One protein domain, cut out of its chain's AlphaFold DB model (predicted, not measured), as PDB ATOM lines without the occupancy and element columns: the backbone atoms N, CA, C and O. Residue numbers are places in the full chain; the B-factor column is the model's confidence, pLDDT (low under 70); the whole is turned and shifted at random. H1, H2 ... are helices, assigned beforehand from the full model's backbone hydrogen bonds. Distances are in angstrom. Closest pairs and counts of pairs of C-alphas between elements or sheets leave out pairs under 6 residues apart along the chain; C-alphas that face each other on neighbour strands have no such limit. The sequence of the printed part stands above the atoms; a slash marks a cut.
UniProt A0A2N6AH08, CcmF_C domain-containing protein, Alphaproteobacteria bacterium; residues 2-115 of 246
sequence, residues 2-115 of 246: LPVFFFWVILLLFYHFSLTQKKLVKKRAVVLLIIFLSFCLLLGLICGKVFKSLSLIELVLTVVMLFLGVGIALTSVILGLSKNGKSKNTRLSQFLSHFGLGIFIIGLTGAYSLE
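Overview. This is residues 2 to 115 of the 246 residues of the protein "CcmF_C domain-containing protein" of Alphaproteobacteria bacterium (UniProt A0A2N6AH08). Two helical hairpins follow each other: H3 and H4 run side by side along much of their length, while H1 and H2 form a looser, open hairpin that meets mainly near its link. H2 and H3 spread from their joined region as a V, and H1 lies across the open space from H2, nearing H3 around Phe 7. The printed part has 114 residues with four named helices, H1, H2, H3 and H4 in chain order, and no named strand; the class is all helix. It is only just compact, close to loose, with a radius of gyration of the C-alphas of 16.0 A, and spans 51 by 33 by 23 A.

Along the chain. H1 is residues 2 to 19, 26.1 A from first to last C-alpha, and begins at C-alpha 2 (168.151, 120.562, 118.720). H2, residues 23 to 50, is the longest helix by residues and measures 41.4 A; its C-alpha 50 is at (159.981, 111.988, 140.507). H3 is residues 56 to 81, 37.7 A long. H4 is residues 88 to 113, 37.0 A long, and ends at C-alpha 113 (158.779, 117.046, 127.636).

Arrangement. H1 and H2 are a helical hairpin and only just touch, with 3 pairs of C-alphas within 8 A, made by residues 18 to 19 and 26 to 29 alone. Their closest C-alphas, those of Ser 18 and Lys 26, are 6.4 A apart, and the helices run opposite ways at a shallow tilt of 24 degrees. H1 and H3 are close but not clearly touching; their closest C-alphas, those of Phe 7 and Leu 61, are 7.9 A apart. H2 and H3 touch with residues 37 to 48 and 56 to 64 alone, closest at the C-alphas of Gly 44 and Val 60, 4.5 A, and run opposite ways at a steep tilt of 49 degrees. H3 and H4 are a helical hairpin and touch with 46 pairs of C-alphas within 8 A. Their closest C-alphas, those of Gly 69 and Gly 102, are 3.9 A apart, and they run opposite ways at a shallow tilt of 17 degrees. H4 is apart from H1 and from H2. Each O i to N i+4 pair is within hydrogen-bond range in H1, H3 and H4, and 20 of 24 are in H2.

Size, cuts and confidence. The outline is only just elongated, and the two C-alphas farthest apart, those of Lys 52 and Gly 85, are 50.6 A apart. The printed part has no cut; the links H1 to H2 and H2 to H3 are tight, and H3 to H4 is short. The mean pLDDT of the printed part is 72.4, with 42 residues under 70: 2 to 30, 32 to 33, 40, 44 to 45 and 47 to 54.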
ATOM      1  N   LEU A   2     168.780 119.234 118.914       36.44
ATOM      2  CA  LEU A   2     168.151 120.562 118.720       36.44
ATOM      3  C   LEU A   2     167.912 121.418 119.997       36.44
ATOM      4  O   LEU A   2     168.109 122.631 119.924       36.44
ATOM      5  N   PRO A   3     167.524 120.850 121.161       47.34
ATOM      6  CA  PRO A   3     167.238 121.644 122.366       47.34
ATOM      7  C   PRO A   3     168.468 122.378 122.910       47.34
ATOM      8  O   PRO A   3     168.364 123.496 123.410       47.34
ATOM      9  N   VAL A   4     169.644 121.763 122.761       45.00
ATOM     10  CA  VAL A   4     170.925 122.314 123.215       45.00
ATOM     11  C   VAL A   4     171.298 123.537 122.379       45.00
ATOM     12  O   VAL A   4     171.701 124.557 122.926       45.00
ATOM     13  N   PHE A   5     171.086 123.481 121.064       46.88
ATOM     14  CA  PHE A   5     171.343 124.611 120.171       46.88
ATOM     15  C   PHE A   5     170.452 125.821 120.499       46.88
ATOM     16  O   PHE A   5     170.947 126.940 120.618       46.88
ATOM     17  N   PHE A   6     169.152 125.601 120.734       51.47
ATOM     18  CA  PHE A   6     168.229 126.674 121.127       51.47
ATOM     19  C   PHE A   6     168.571 127.286 122.490       51.47
ATOM     20  O   PHE A   6     168.473 128.502 122.651       51.47
ATOM     21  N   PHE A   7     169.019 126.471 123.449       53.94
ATOM     22  CA  PHE A   7     169.514 126.958 124.736       53.94
ATOM     23  C   PHE A   7     170.698 127.918 124.555       53.94
ATOM     24  O   PHE A   7     170.668 129.022 125.096       53.94
ATOM     25  N   TRP A   8     171.685 127.561 123.727       50.41
ATOM     26  CA  TRP A   8     172.841 128.421 123.448       50.41
ATOM     27  C   TRP A   8     172.461 129.739 122.771       50.41
ATOM     28  O   TRP A   8     172.982 130.788 123.147       50.41
ATOM     29  N   VAL A   9     171.515 129.717 121.830       57.84
ATOM     30  CA  VAL A   9     171.030 130.937 121.165       57.84
ATOM     31  C   VAL A   9     170.319 131.863 122.157       57.84
ATOM     32  O   VAL A   9     170.579 133.064 122.169       57.84
ATOM     33  N   ILE A  10     169.469 131.326 123.036       59.81
ATOM     34  CA  ILE A  10     168.762 132.122 124.051       59.81
ATOM     35  C   ILE A  10     169.743 132.705 125.073       59.81
ATOM     36  O   ILE A  10     169.619 133.872 125.445       59.81
ATOM     37  N   LEU A  11     170.749 131.932 125.486       60.12
ATOM     38  CA  LEU A  11     171.784 132.374 126.421       60.12
ATOM     39  C   LEU A  11     172.657 133.480 125.805       60.12
ATOM     40  O   LEU A  11     172.960 134.463 126.478       60.12
ATOM     41  N   LEU A  12     172.969 133.384 124.508       56.94
ATOM     42  CA  LEU A  12     173.651 134.433 123.742       56.94
ATOM     43  C   LEU A  12     172.803 135.703 123.606       56.94
ATOM     44  O   LEU A  12     173.332 136.803 123.760       56.94
ATOM     45  N   LEU A  13     171.491 135.580 123.386       58.38
ATOM     46  CA  LEU A  13     170.578 136.727 123.329       58.38
ATOM     47  C   LEU A  13     170.437 137.411 124.697       58.38
ATOM     48  O   LEU A  13     170.476 138.640 124.773       58.38
ATOM     49  N   PHE A  14     170.350 136.639 125.784       59.81
ATOM     50  CA  PHE A  14     170.330 137.170 127.152       59.81
ATOM     51  C   PHE A  14     171.656 137.841 127.521       59.81
ATOM     52  O   PHE A  14     171.671 138.915 128.127       59.81
ATOM     53  N   TYR A  15     172.777 137.240 127.114       51.75
ATOM     54  CA  TYR A  15     174.107 137.815 127.272       51.75
ATOM     55  C   TYR A  15     174.230 139.140 126.508       51.75
ATOM     56  O   TYR A  15     174.661 140.142 127.077       51.75
ATOM     57  N   HIS A  16     173.762 139.195 125.260       52.22
ATOM     58  CA  HIS A  16     173.796 140.408 124.446       52.22
ATOM     59  C   HIS A  16     172.882 141.521 124.996       52.22
ATOM     60  O   HIS A  16     173.273 142.690 125.044       52.22
ATOM     61  N   PHE A  17     171.704 141.160 125.514       52.62
ATOM     62  CA  PHE A  17     170.804 142.083 126.215       52.62
ATOM     63  C   PHE A  17     171.394 142.596 127.546       52.62
ATOM     64  O   PHE A  17     171.203 143.749 127.926       52.62
ATOM     65  N   SER A  18     172.172 141.766 128.247       50.16
ATOM     66  CA  SER A  18     172.914 142.158 129.457       50.16
ATOM     67  C   SER A  18     174.071 143.121 129.151       50.16
ATOM     68  O   SER A  18     174.363 144.028 129.936       50.16
ATOM     69  N   LEU A  19     174.719 142.981 127.987       49.56
ATOM     70  CA  LEU A  19     175.801 143.872 127.551       49.56
ATOM     71  C   LEU A  19     175.329 145.305 127.264       49.56
ATOM     72  O   LEU A  19     176.129 146.230 127.392       49.56
ATOM     73  N   THR A  20     174.052 145.502 126.934       53.94
ATOM     74  CA  THR A  20     173.474 146.810 126.583       53.94
ATOM     75  C   THR A  20     173.018 147.641 127.794       53.94
ATOM     76  O   THR A  20     172.612 148.791 127.630       53.94
ATOM     77  N   GLN A  21     173.114 147.118 129.023       49.81
ATOM     78  CA  GLN A  21     172.676 147.807 130.247       49.81
ATOM     79  C   GLN A  21     173.828 148.526 130.987       49.81
ATOM     80  O   GLN A  21     174.971 148.066 131.008       49.81
ATOM     81  N   LYS A  22     173.527 149.655 131.654       51.75
ATOM     82  CA  LYS A  22     174.495 150.457 132.443       51.75
ATOM     83  C   LYS A  22     175.231 149.596 133.499       51.75
ATOM     84  O   LYS A  22     174.622 148.734 134.132       51.75
ATOM     85  N   LYS A  23     176.524 149.873 133.759       55.53
ATOM     86  CA  LYS A  23     177.446 149.080 134.628       55.53
ATOM     87  C   LYS A  23     176.862 148.611 135.979       55.53
ATOM     88  O   LYS A  23     177.166 147.503 136.415       55.53
ATOM     89  N   LEU A  24     176.033 149.426 136.639       49.59
ATOM     90  CA  LEU A  24     175.414 149.116 137.941       49.59
ATOM     91  C   LEU A  24     174.230 148.138 137.844       49.59
ATOM     92  O   LEU A  24     174.069 147.276 138.708       49.59
ATOM     93  N   VAL A  25     173.446 148.217 136.765       57.44
ATOM     94  CA  VAL A  25     172.363 147.265 136.465       57.44
ATOM     95  C   VAL A  25     172.957 145.900 136.104       57.44
ATOM     96  O   VAL A  25     172.431 144.866 136.511       57.44
ATOM     97  N   LYS A  26     174.124 145.898 135.446       60.91
ATOM     98  CA  LYS A  26     174.842 144.692 135.014       60.91
ATOM     99  C   LYS A  26     175.247 143.770 136.175       60.91
ATOM    100  O   LYS A  26     175.019 142.568 136.091       60.91
ATOM    101  N   LYS A  27     175.782 144.299 137.288       67.81
ATOM    102  CA  LYS A  27     176.166 143.470 138.456       67.81
ATOM    103  C   LYS A  27     174.958 142.817 139.140       67.81
ATOM    104  O   LYS A  27     175.000 141.625 139.429       67.81
ATOM    105  N   ARG A  28     173.875 143.574 139.365       69.56
ATOM    106  CA  ARG A  28     172.641 143.039 139.975       69.56
ATOM    107  C   ARG A  28     171.971 142.001 139.073       69.56
ATOM    108  O   ARG A  28     171.539 140.967 139.567       69.56
ATOM    109  N   ALA A  29     171.952 142.238 137.760       62.03
ATOM    110  CA  ALA A  29     171.405 141.297 136.787       62.03
ATOM    111  C   ALA A  29     172.170 139.963 136.760       62.03
ATOM    112  O   ALA A  29     171.541 138.912 136.714       62.03
ATOM    113  N   VAL A  30     173.507 139.988 136.843       65.12
ATOM    114  CA  VAL A  30     174.325 138.760 136.879       65.12
ATOM    115  C   VAL A  30     174.054 137.939 138.141       65.12
ATOM    116  O   VAL A  30     173.862 136.733 138.041       65.12
ATOM    117  N   VAL A  31     173.980 138.574 139.315       70.06
ATOM    118  CA  VAL A  31     173.675 137.860 140.569       70.06
ATOM    119  C   VAL A  31     172.278 137.236 140.522       70.06
ATOM    120  O   VAL A  31     172.124 136.065 140.857       70.06
ATOM    121  N   LEU A  32     171.271 137.976 140.045       68.75
ATOM    122  CA  LEU A  32     169.911 137.453 139.884       68.75
ATOM    123  C   LEU A  32     169.849 136.294 138.881       68.75
ATOM    124  O   LEU A  32     169.147 135.317 139.129       68.75
ATOM    125  N   LEU A  33     170.608 136.372 137.783       66.94
ATOM    126  CA  LEU A  33     170.711 135.290 136.805       66.94
ATOM    127  C   LEU A  33     171.332 134.031 137.421       66.94
ATOM    128  O   LEU A  33     170.816 132.940 137.202       66.94
ATOM    129  N   ILE A  34     172.400 134.170 138.213       70.50
ATOM    130  CA  ILE A  34     173.033 133.040 138.908       70.50
ATOM    131  C   ILE A  34     172.042 132.400 139.885       70.50
ATOM    132  O   ILE A  34     171.839 131.194 139.819       70.50
ATOM    133  N   ILE A  35     171.372 133.197 140.726       71.69
ATOM    134  CA  ILE A  35     170.357 132.699 141.672       71.69
ATOM    135  C   ILE A  35     169.253 131.940 140.927       71.69
ATOM    136  O   ILE A  35     168.869 130.845 141.330       71.69
ATOM    137  N   PHE A  36     168.768 132.495 139.816       71.31
ATOM    138  CA  PHE A  36     167.738 131.876 138.991       71.31
ATOM    139  C   PHE A  36     168.194 130.551 138.361       71.31
ATOM    140  O   PHE A  36     167.453 129.569 138.396       71.31
ATOM    141  N   LEU A  37     169.414 130.494 137.820       70.06
ATOM    142  CA  LEU A  37     169.978 129.267 137.255       70.06
ATOM    143  C   LEU A  37     170.195 128.200 138.338       70.06
ATOM    144  O   LEU A  37     169.850 127.040 138.121       70.06
ATOM    145  N   SER A  38     170.690 128.588 139.517       72.88
ATOM    146  CA  SER A  38     170.826 127.694 140.674       72.88
ATOM    147  C   SER A  38     169.472 127.161 141.150       72.88
ATOM    148  O   SER A  38     169.353 125.977 141.455       72.88
ATOM    149  N   PHE A  39     168.435 128.003 141.161       75.19
ATOM    150  CA  PHE A  39     167.072 127.594 141.496       75.19
ATOM    151  C   PHE A  39     166.494 126.612 140.468       75.19
ATOM    152  O   PHE A  39     165.948 125.578 140.853       75.19
ATOM    153  N   CYS A  40     166.673 126.875 139.168       69.62
ATOM    154  CA  CYS A  40     166.262 125.956 138.103       69.62
ATOM    155  C   CYS A  40     166.973 124.599 138.204       69.62
ATOM    156  O   CYS A  40     166.337 123.560 138.034       69.62
ATOM    157  N   LEU A  41     168.276 124.599 138.510       71.25
ATOM    158  CA  LEU A  41     169.056 123.379 138.723       71.25
ATOM    159  C   LEU A  41     168.501 122.568 139.902       71.25
ATOM    160  O   LEU A  41     168.313 121.359 139.785       71.25
ATOM    161  N   LEU A  42     168.203 123.232 141.022       76.75
ATOM    162  CA  LEU A  42     167.664 122.595 142.222       76.75
ATOM    163  C   LEU A  42     166.262 122.014 141.983       76.75
ATOM    164  O   LEU A  42     165.998 120.876 142.364       76.75
ATOM    165  N   LEU A  43     165.391 122.742 141.278       72.69
ATOM    166  CA  LEU A  43     164.091 122.231 140.827       72.69
ATOM    167  C   LEU A  43     164.235 121.028 139.893       72.69
ATOM    168  O   LEU A  43     163.526 120.039 140.063       72.69
ATOM    169  N   GLY A  44     165.175 121.083 138.946       66.81
ATOM    170  CA  GLY A  44     165.501 119.947 138.088       66.81
ATOM    171  C   GLY A  44     165.958 118.731 138.899       66.81
ATOM    172  O   GLY A  44     165.483 117.625 138.678       66.81
ATOM    173  N   LEU A  45     166.797 118.915 139.916       69.31
ATOM    174  CA  LEU A  45     167.225 117.822 140.798       69.31
ATOM    175  C   LEU A  45     166.061 117.213 141.602       69.31
ATOM    176  O   LEU A  45     166.004 115.993 141.759       69.31
ATOM    177  N   ILE A  46     165.124 118.034 142.090       74.56
ATOM    178  CA  ILE A  46     163.941 117.567 142.834       74.56
ATOM    179  C   ILE A  46     162.992 116.799 141.910       74.56
ATOM    180  O   ILE A  46     162.617 115.665 142.211       74.56
ATOM    181  N   CYS A  47     162.636 117.383 140.765       66.00
ATOM    182  CA  CYS A  47     161.731 116.755 139.808       66.00
ATOM    183  C   CYS A  47     162.347 115.492 139.173       66.00
ATOM    184  O   CYS A  47     161.611 114.572 138.827       66.00
ATOM    185  N   GLY A  48     163.678 115.389 139.074       60.97
ATOM    186  CA  GLY A  48     164.357 114.250 138.438       60.97
ATOM    187  C   GLY A  48     164.210 112.973 139.246       60.97
ATOM    188  O   GLY A  48     164.136 111.881 138.692       60.97
ATOM    189  N   LYS A  49     164.056 113.111 140.567       60.09
ATOM    190  CA  LYS A  49     163.723 111.990 141.451       60.09
ATOM    191  C   LYS A  49     162.302 111.469 141.230       60.09
ATOM    192  O   LYS A  49     162.047 110.296 141.485       60.09
ATOM    193  N   VAL A  50     161.390 112.324 140.762       61.22
ATOM    194  CA  VAL A  50     159.981 111.988 140.507       61.22
ATOM    195  C   VAL A  50     159.808 111.400 139.105       61.22
ATOM    196  O   VAL A  50     159.128 110.392 138.931       61.22
ATOM    197  N   PHE A  51     160.470 111.981 138.106       63.62
ATOM    198  CA  PHE A  51     160.382 111.561 136.709       63.62
ATOM    199  C   PHE A  51     161.573 110.673 136.328       63.62
ATOM    200  O   PHE A  51     162.493 111.113 135.645       63.62
ATOM    201  N   LYS A  52     161.531 109.392 136.727       58.59
ATOM    202  CA  LYS A  52     162.575 108.378 136.436       58.59
ATOM    203  C   LYS A  52     162.914 108.191 134.943       58.59
ATOM    204  O   LYS A  52     163.905 107.541 134.634       58.59
ATOM    205  N   SER A  53     162.091 108.714 134.035       64.06
ATOM    206  CA  SER A  53     162.220 108.532 132.584       64.06
ATOM    207  C   SER A  53     163.017 109.634 131.871       64.06
ATOM    208  O   SER A  53     163.299 109.473 130.688       64.06
ATOM    209  N   LEU A  54     163.342 110.748 132.538       65.88
ATOM    210  CA  LEU A  54     164.046 111.880 131.922       65.88
ATOM    211  C   LEU A  54     165.476 111.974 132.448       65.88
ATOM    212  O   LEU A  54     165.723 111.808 133.644       65.88
ATOM    213  N   SER A  55     166.426 112.293 131.568       79.88
ATOM    214  CA  SER A  55     167.780 112.617 132.016       79.88
ATOM    215  C   SER A  55     167.773 113.918 132.834       79.88
ATOM    216  O   SER A  55     166.977 114.827 132.586       79.88
ATOM    217  N   LEU A  56     168.693 114.046 133.798       75.06
ATOM    218  CA  LEU A  56     168.837 115.266 134.608       75.06
ATOM    219  C   LEU A  56     168.942 116.524 133.725       75.06
ATOM    220  O   LEU A  56     168.358 117.562 134.029       75.06
ATOM    221  N   ILE A  57     169.679 116.413 132.618       76.06
ATOM    222  CA  ILE A  57     169.919 117.508 131.675       76.06
ATOM    223  C   ILE A  57     168.612 117.943 131.008       76.06
ATOM    224  O   ILE A  57     168.323 119.138 130.978       76.06
ATOM    225  N   GLU A  58     167.816 117.001 130.499       77.38
ATOM    226  CA  GLU A  58     166.524 117.309 129.871       77.38
ATOM    227  C   GLU A  58     165.599 118.013 130.846       77.38
ATOM    228  O   GLU A  58     164.987 119.016 130.502       77.38
ATOM    229  N   LEU A  59     165.566 117.547 132.088       78.38
ATOM    230  CA  LEU A  59     164.703 118.137 133.088       78.38
ATOM    231  C   LEU A  59     165.131 119.556 133.487       78.38
ATOM    232  O   LEU A  59     164.283 120.443 133.573       78.38
ATOM    233  N   VAL A  60     166.429 119.796 133.700       80.38
ATOM    234  CA  VAL A  60     166.945 121.149 133.968       80.38
ATOM    235  C   VAL A  60     166.624 122.077 132.796       80.38
ATOM    236  O   VAL A  60     166.142 123.188 133.013       80.38
ATOM    237  N   LEU A  61     166.821 121.618 131.554       81.69
ATOM    238  CA  LEU A  61     166.479 122.390 130.359       81.69
ATOM    239  C   LEU A  61     164.977 122.684 130.278       81.69
ATOM    240  O   LEU A  61     164.601 123.826 130.017       81.69
ATOM    241  N   THR A  62     164.119 121.701 130.548       83.12
ATOM    242  CA  THR A  62     162.661 121.874 130.590       83.12
ATOM    243  C   THR A  62     162.260 122.929 131.615       83.12
ATOM    244  O   THR A  62     161.501 123.840 131.285       83.12
ATOM    245  N   VAL A  63     162.807 122.864 132.833       83.50
ATOM    246  CA  VAL A  63     162.530 123.850 133.886       83.50
ATOM    247  C   VAL A  63     162.970 125.247 133.443       83.50
ATOM    248  O   VAL A  63     162.156 126.169 133.456       83.50
ATOM    249  N   VAL A  64     164.214 125.409 132.981       85.12
ATOM    250  CA  VAL A  64     164.731 126.716 132.534       85.12
ATOM    251  C   VAL A  64     163.871 127.305 131.413       85.12
ATOM    252  O   VAL A  64     163.508 128.481 131.472       85.12
ATOM    253  N   MET A  65     163.510 126.499 130.410       84.69
ATOM    254  CA  MET A  65     162.702 126.964 129.280       84.69
ATOM    255  C   MET A  65     161.285 127.364 129.706       84.69
ATOM    256  O   MET A  65     160.784 128.387 129.240       84.69
ATOM    257  N   LEU A  66     160.659 126.625 130.629       85.94
ATOM    258  CA  LEU A  66     159.349 126.994 131.174       85.94
ATOM    259  C   LEU A  66     159.403 128.332 131.910       85.94
ATOM    260  O   LEU A  66     158.582 129.207 131.636       85.94
ATOM    261  N   PHE A  67     160.381 128.527 132.796       84.56
ATOM    262  CA  PHE A  67     160.528 129.802 133.496       84.56
ATOM    263  C   PHE A  67     160.792 130.959 132.537       84.56
ATOM    264  O   PHE A  67     160.244 132.044 132.725       84.56
ATOM    265  N   LEU A  68     161.603 130.742 131.501       86.06
ATOM    266  CA  LEU A  68     161.878 131.761 130.498       86.06
ATOM    267  C   LEU A  68     160.616 132.111 129.699       86.06
ATOM    268  O   LEU A  68     160.297 133.290 129.552       86.06
ATOM    269  N   GLY A  69     159.853 131.111 129.251       84.81
ATOM    270  CA  GLY A  69     158.582 131.326 128.558       84.81
ATOM    271  C   GLY A  69     157.561 132.078 129.419       84.81
ATOM    272  O   GLY A  69     156.989 133.076 128.975       84.81
ATOM    273  N   VAL A  70     157.395 131.669 130.682       85.25
ATOM    274  CA  VAL A  70     156.514 132.340 131.653       85.25
ATOM    275  C   VAL A  70     156.994 133.760 131.943       85.25
ATOM    276  O   VAL A  70     156.193 134.692 131.930       85.25
ATOM    277  N   GLY A  71     158.294 133.958 132.157       81.31
ATOM    278  CA  GLY A  71     158.884 135.265 132.431       81.31
ATOM    279  C   GLY A  71     158.681 136.252 131.282       81.31
ATOM    280  O   GLY A  71     158.276 137.392 131.518       81.31
ATOM    281  N   ILE A  72     158.887 135.813 130.035       84.44
ATOM    282  CA  ILE A  72     158.620 136.629 128.842       84.44
ATOM    283  C   ILE A  72     157.126 136.976 128.763       84.44
ATOM    284  O   ILE A  72     156.783 138.148 128.581       84.44
ATOM    285  N   ALA A  73     156.237 135.994 128.950       82.75
ATOM    286  CA  ALA A  73     154.793 136.214 128.909       82.75
ATOM    287  C   ALA A  73     154.329 137.199 129.999       82.75
ATOM    288  O   ALA A  73     153.653 138.180 129.691       82.75
ATOM    289  N   LEU A  74     154.749 137.023 131.252       78.44
ATOM    290  CA  LEU A  74     154.393 137.920 132.358       78.44
ATOM    291  C   LEU A  74     154.940 139.335 132.152       78.44
ATOM    292  O   LEU A  74     154.207 140.312 132.295       78.44
ATOM    293  N   THR A  75     156.207 139.458 131.751       79.12
ATOM    294  CA  THR A  75     156.820 140.768 131.488       79.12
ATOM    295  C   THR A  75     156.082 141.497 130.369       79.12
ATOM    296  O   THR A  75     155.869 142.707 130.447       79.12
ATOM    297  N   SER A  76     155.622 140.769 129.347       81.94
ATOM    298  CA  SER A  76     154.833 141.349 128.260       81.94
ATOM    299  C   SER A  76     153.488 141.902 128.736       81.94
ATOM    300  O   SER A  76     153.118 143.002 128.323       81.94
ATOM    301  N   VAL A  77     152.799 141.205 129.650       81.81
ATOM    302  CA  VAL A  77     151.544 141.662 130.268       81.81
ATOM    303  C   VAL A  77     151.795 142.945 131.058       81.81
ATOM    304  O   VAL A  77     151.123 143.949 130.832       81.81
ATOM    305  N   ILE A  78     152.809 142.950 131.929       78.06
ATOM    306  CA  ILE A  78     153.154 144.105 132.773       78.06
ATOM    307  C   ILE A  78     153.476 145.333 131.911       78.06
ATOM    308  O   ILE A  78     152.951 146.424 132.142       78.06
ATOM    309  N   LEU A  79     154.310 145.162 130.883       76.88
ATOM    310  CA  LEU A  79     154.689 146.252 129.983       76.88
ATOM    311  C   LEU A  79     153.533 146.707 129.082       76.88
ATOM    312  O   LEU A  79     153.452 147.894 128.766       76.88
ATOM    313  N   GLY A  80     152.639 145.797 128.687       78.12
ATOM    314  CA  GLY A  80     151.438 146.114 127.915       78.12
ATOM    315  C   GLY A  80     150.424 146.940 128.711       78.12
ATOM    316  O   GLY A  80     149.837 147.880 128.171       78.12
ATOM    317  N   LEU A  81     150.267 146.636 130.003       79.31
ATOM    318  CA  LEU A  81     149.386 147.360 130.924       79.31
ATOM    319  C   LEU A  81     149.986 148.687 131.411       79.31
ATOM    320  O   LEU A  81     149.252 149.601 131.792       79.31
ATOM    321  N   SER A  82     151.312 148.828 131.366       80.81
ATOM    322  CA  SER A  82     151.996 150.039 131.810       80.81
ATOM    323  C   SER A  82     151.628 151.278 130.971       80.81
ATOM    324  O   SER A  82     151.579 151.254 129.735       80.81
ATOM    325  N   LYS A  83     151.390 152.408 131.652       74.06
ATOM    326  CA  LYS A  83     151.095 153.722 131.049       74.06
ATOM    327  C   LYS A  83     152.380 154.519 130.766       74.06
ATOM    328  O   LYS A  83     152.484 155.688 131.111       74.06
ATOM    329  N   ASN A  84     153.355 153.907 130.099       72.56
ATOM    330  CA  ASN A  84     154.671 154.515 129.838       72.56
ATOM    331  C   ASN A  84     154.696 155.517 128.659       72.56
ATOM    332  O   ASN A  84     155.629 155.497 127.862       72.56
ATOM    333  N   GLY A  85     153.659 156.344 128.476       73.00
ATOM    334  CA  GLY A  85     153.604 157.375 127.418       73.00
ATOM    335  C   GLY A  85     153.617 156.866 125.962       73.00
ATOM    336  O   GLY A  85     153.543 157.657 125.029       73.00
ATOM    337  N   LYS A  86     153.689 155.546 125.739       75.00
ATOM    338  CA  LYS A  86     153.681 154.913 124.411       75.00
ATOM    339  C   LYS A  86     152.272 154.842 123.815       75.00
ATOM    340  O   LYS A  86     151.297 154.567 124.521       75.00
ATOM    341  N   SER A  87     152.192 154.959 122.485       83.62
ATOM    342  CA  SER A  87     150.961 154.728 121.713       83.62
ATOM    343  C   SER A  87     150.338 153.356 122.013       83.62
ATOM    344  O   SER A  87     151.036 152.373 122.289       83.62
ATOM    345  N   LYS A  88     149.001 153.277 121.945       83.31
ATOM    346  CA  LYS A  88     148.220 152.045 122.153       83.31
ATOM    347  C   LYS A  88     148.675 150.918 121.217       83.31
ATOM    348  O   LYS A  88     148.851 149.794 121.676       83.31
ATOM    349  N   ASN A  89     148.946 151.230 119.948       80.00
ATOM    350  CA  ASN A  89     149.347 150.235 118.945       80.00
ATOM    351  C   ASN A  89     150.729 149.648 119.247       80.00
ATOM    352  O   ASN A  89     150.929 148.439 119.155       80.00
ATOM    353  N   THR A  90     151.671 150.482 119.690       78.81
ATOM    354  CA  THR A  90     153.007 150.033 120.098       78.81
ATOM    355  C   THR A  90     152.939 149.116 121.317       78.81
ATOM    356  O   THR A  90     153.627 148.098 121.352       78.81
ATOM    357  N   ARG A  91     152.089 149.436 122.304       78.31
ATOM    358  CA  ARG A  91     151.889 148.584 123.488       78.31
ATOM    359  C   ARG A  91     151.258 147.244 123.128       78.31
ATOM    360  O   ARG A  91     151.746 146.215 123.584       78.31
ATOM    361  N   LEU A  92     150.235 147.252 122.273       83.19
ATOM    362  CA  LEU A  92     149.577 146.031 121.815       83.19
ATOM    363  C   LEU A  92     150.531 145.136 121.015       83.19
ATOM    364  O   LEU A  92     150.590 143.936 121.259       83.19
ATOM    365  N   SER A  93     151.326 145.719 120.115       80.31
ATOM    366  CA  SER A  93     152.350 144.989 119.363       80.31
ATOM    367  C   SER A  93     153.411 144.389 120.291       80.31
ATOM    368  O   SER A  93     153.713 143.200 120.200       80.31
ATOM    369  N   GLN A  94     153.935 145.176 121.237       78.62
ATOM    370  CA  GLN A  94     154.924 144.697 122.203       78.62
ATOM    371  C   GLN A  94     154.366 143.550 123.058       78.62
ATOM    372  O   GLN A  94     155.061 142.549 123.242       78.62
ATOM    373  N   PHE A  95     153.119 143.680 123.521       84.88
ATOM    374  CA  PHE A  95     152.395 142.647 124.255       84.88
ATOM    375  C   PHE A  95     152.245 141.371 123.425       84.88
ATOM    376  O   PHE A  95     152.805 140.352 123.805       84.88
ATOM    377  N   LEU A  96     151.576 141.430 122.267       85.31
ATOM    378  CA  LEU A  96     151.271 140.253 121.439       85.31
ATOM    379  C   LEU A  96     152.522 139.451 121.065       85.31
ATOM    380  O   LEU A  96     152.493 138.225 121.054       85.31
ATOM    381  N   SER A  97     153.628 140.140 120.797       81.25
ATOM    382  CA  SER A  97     154.859 139.510 120.309       81.25
ATOM    383  C   SER A  97     155.595 138.751 121.398       81.25
ATOM    384  O   SER A  97     155.991 137.605 121.203       81.25
ATOM    385  N   HIS A  98     155.770 139.383 122.559       82.62
ATOM    386  CA  HIS A  98     156.460 138.754 123.679       82.62
ATOM    387  C   HIS A  98     155.541 137.742 124.360       82.62
ATOM    388  O   HIS A  98     155.982 136.643 124.672       82.62
ATOM    389  N   PHE A  99     154.253 138.054 124.507       86.44
ATOM    390  CA  PHE A  99     153.272 137.105 125.020       86.44
ATOM    391  C   PHE A  99     153.224 135.853 124.147       86.44
ATOM    392  O   PHE A  99     153.400 134.747 124.653       86.44
ATOM    393  N   GLY A 100     153.091 136.024 122.830       85.75
ATOM    394  CA  GLY A 100     153.079 134.911 121.890       85.75
ATOM    395  C   GLY A 100     154.375 134.107 121.888       85.75
ATOM    396  O   GLY A 100     154.318 132.881 121.856       85.75
ATOM    397  N   LEU A 101     155.535 134.763 122.007       85.06
ATOM    398  CA  LEU A 101     156.818 134.075 122.170       85.06
ATOM    399  C   LEU A 101     156.869 133.263 123.471       85.06
ATOM    400  O   LEU A 101     157.308 132.116 123.457       85.06
ATOM    401  N   GLY A 102     156.402 133.828 124.585       86.00
ATOM    402  CA  GLY A 102     156.354 133.138 125.871       86.00
ATOM    403  C   GLY A 102     155.455 131.901 125.829       86.00
ATOM    404  O   GLY A 102     155.892 130.814 126.206       86.00
ATOM    405  N   ILE A 103     154.242 132.036 125.280       88.12
ATOM    406  CA  ILE A 103     153.323 130.905 125.084       88.12
ATOM    407  C   ILE A 103     153.903 129.875 124.108       88.12
ATOM    408  O   ILE A 103     153.785 128.678 124.358       88.12
ATOM    409  N   PHE A 104     154.565 130.308 123.033       87.44
ATOM    410  CA  PHE A 104     155.235 129.406 122.097       87.44
ATOM    411  C   PHE A 104     156.322 128.579 122.788       87.44
ATOM    412  O   PHE A 104     156.359 127.366 122.602       87.44
ATOM    413  N   ILE A 105     157.174 129.203 123.609       86.88
ATOM    414  CA  ILE A 105     158.229 128.500 124.354       86.88
ATOM    415  C   ILE A 105     157.611 127.495 125.328       86.88
ATOM    416  O   ILE A 105     158.007 126.334 125.320       86.88
ATOM    417  N   ILE A 106     156.596 127.899 126.101       87.50
ATOM    418  CA  ILE A 106     155.881 126.998 127.021       87.50
ATOM    419  C   ILE A 106     155.282 125.814 126.257       87.50
ATOM    420  O   ILE A 106     155.463 124.663 126.655       87.50
ATOM    421  N   GLY A 107     154.602 126.091 125.144       88.62
ATOM    422  CA  GLY A 107     153.988 125.075 124.302       88.62
ATOM    423  C   GLY A 107     155.014 124.101 123.735       88.62
ATOM    424  O   GLY A 107     154.812 122.890 123.798       88.62
ATOM    425  N   LEU A 108     156.139 124.617 123.235       87.56
ATOM    426  CA  LEU A 108     157.211 123.820 122.646       87.56
ATOM    427  C   LEU A 108     157.849 122.918 123.698       87.56
ATOM    428  O   LEU A 108     157.988 121.716 123.485       87.56
ATOM    429  N   THR A 109     158.188 123.488 124.852       87.50
ATOM    430  CA  THR A 109     158.762 122.745 125.969       87.50
ATOM    431  C   THR A 109     157.805 121.672 126.472       87.50
ATOM    432  O   THR A 109     158.229 120.533 126.663       87.50
ATOM    433  N   GLY A 110     156.517 121.994 126.623       86.38
ATOM    434  CA  GLY A 110     155.487 121.026 126.997       86.38
ATOM    435  C   GLY A 110     155.337 119.904 125.969       86.38
ATOM    436  O   GLY A 110     155.273 118.739 126.351       86.38
ATOM    437  N   ALA A 111     155.359 120.233 124.677       87.56
ATOM    438  CA  ALA A 111     155.199 119.259 123.602       87.56
ATOM    439  C   ALA A 111     156.325 118.241 123.504       87.56
ATOM    440  O   ALA A 111     156.049 117.094 123.169       87.56
ATOM    441  N   TYR A 112     157.558 118.641 123.810       85.94
ATOM    442  CA  TYR A 112     158.689 117.718 123.857       85.94
ATOM    443  C   TYR A 112     158.780 116.964 125.184       85.94
ATOM    444  O   TYR A 112     159.045 115.770 125.186       85.94
ATOM    445  N   SER A 113     158.557 117.646 126.310       82.94
ATOM    446  CA  SER A 113     158.779 117.046 127.636       82.94
ATOM    447  C   SER A 113     157.678 116.066 128.039       82.94
ATOM    448  O   SER A 113     157.912 115.189 128.863       82.94
ATOM    449  N   LEU A 114     156.469 116.241 127.497       86.81
ATOM    450  CA  LEU A 114     155.299 115.403 127.782       86.81
ATOM    451  C   LEU A 114     154.927 114.508 126.595       86.81
ATOM    452  O   LEU A 114     153.813 113.985 126.537       86.81
ATOM    453  N   GLU A 115     155.830 114.381 125.626       89.81
ATOM    454  CA  GLU A 115     155.658 113.483 124.497       89.81
ATOM    455  C   GLU A 115     155.584 112.035 124.986       89.81
ATOM    456  O   GLU A 115     156.404 111.592 125.788       89.81
TER     457      GLU A 115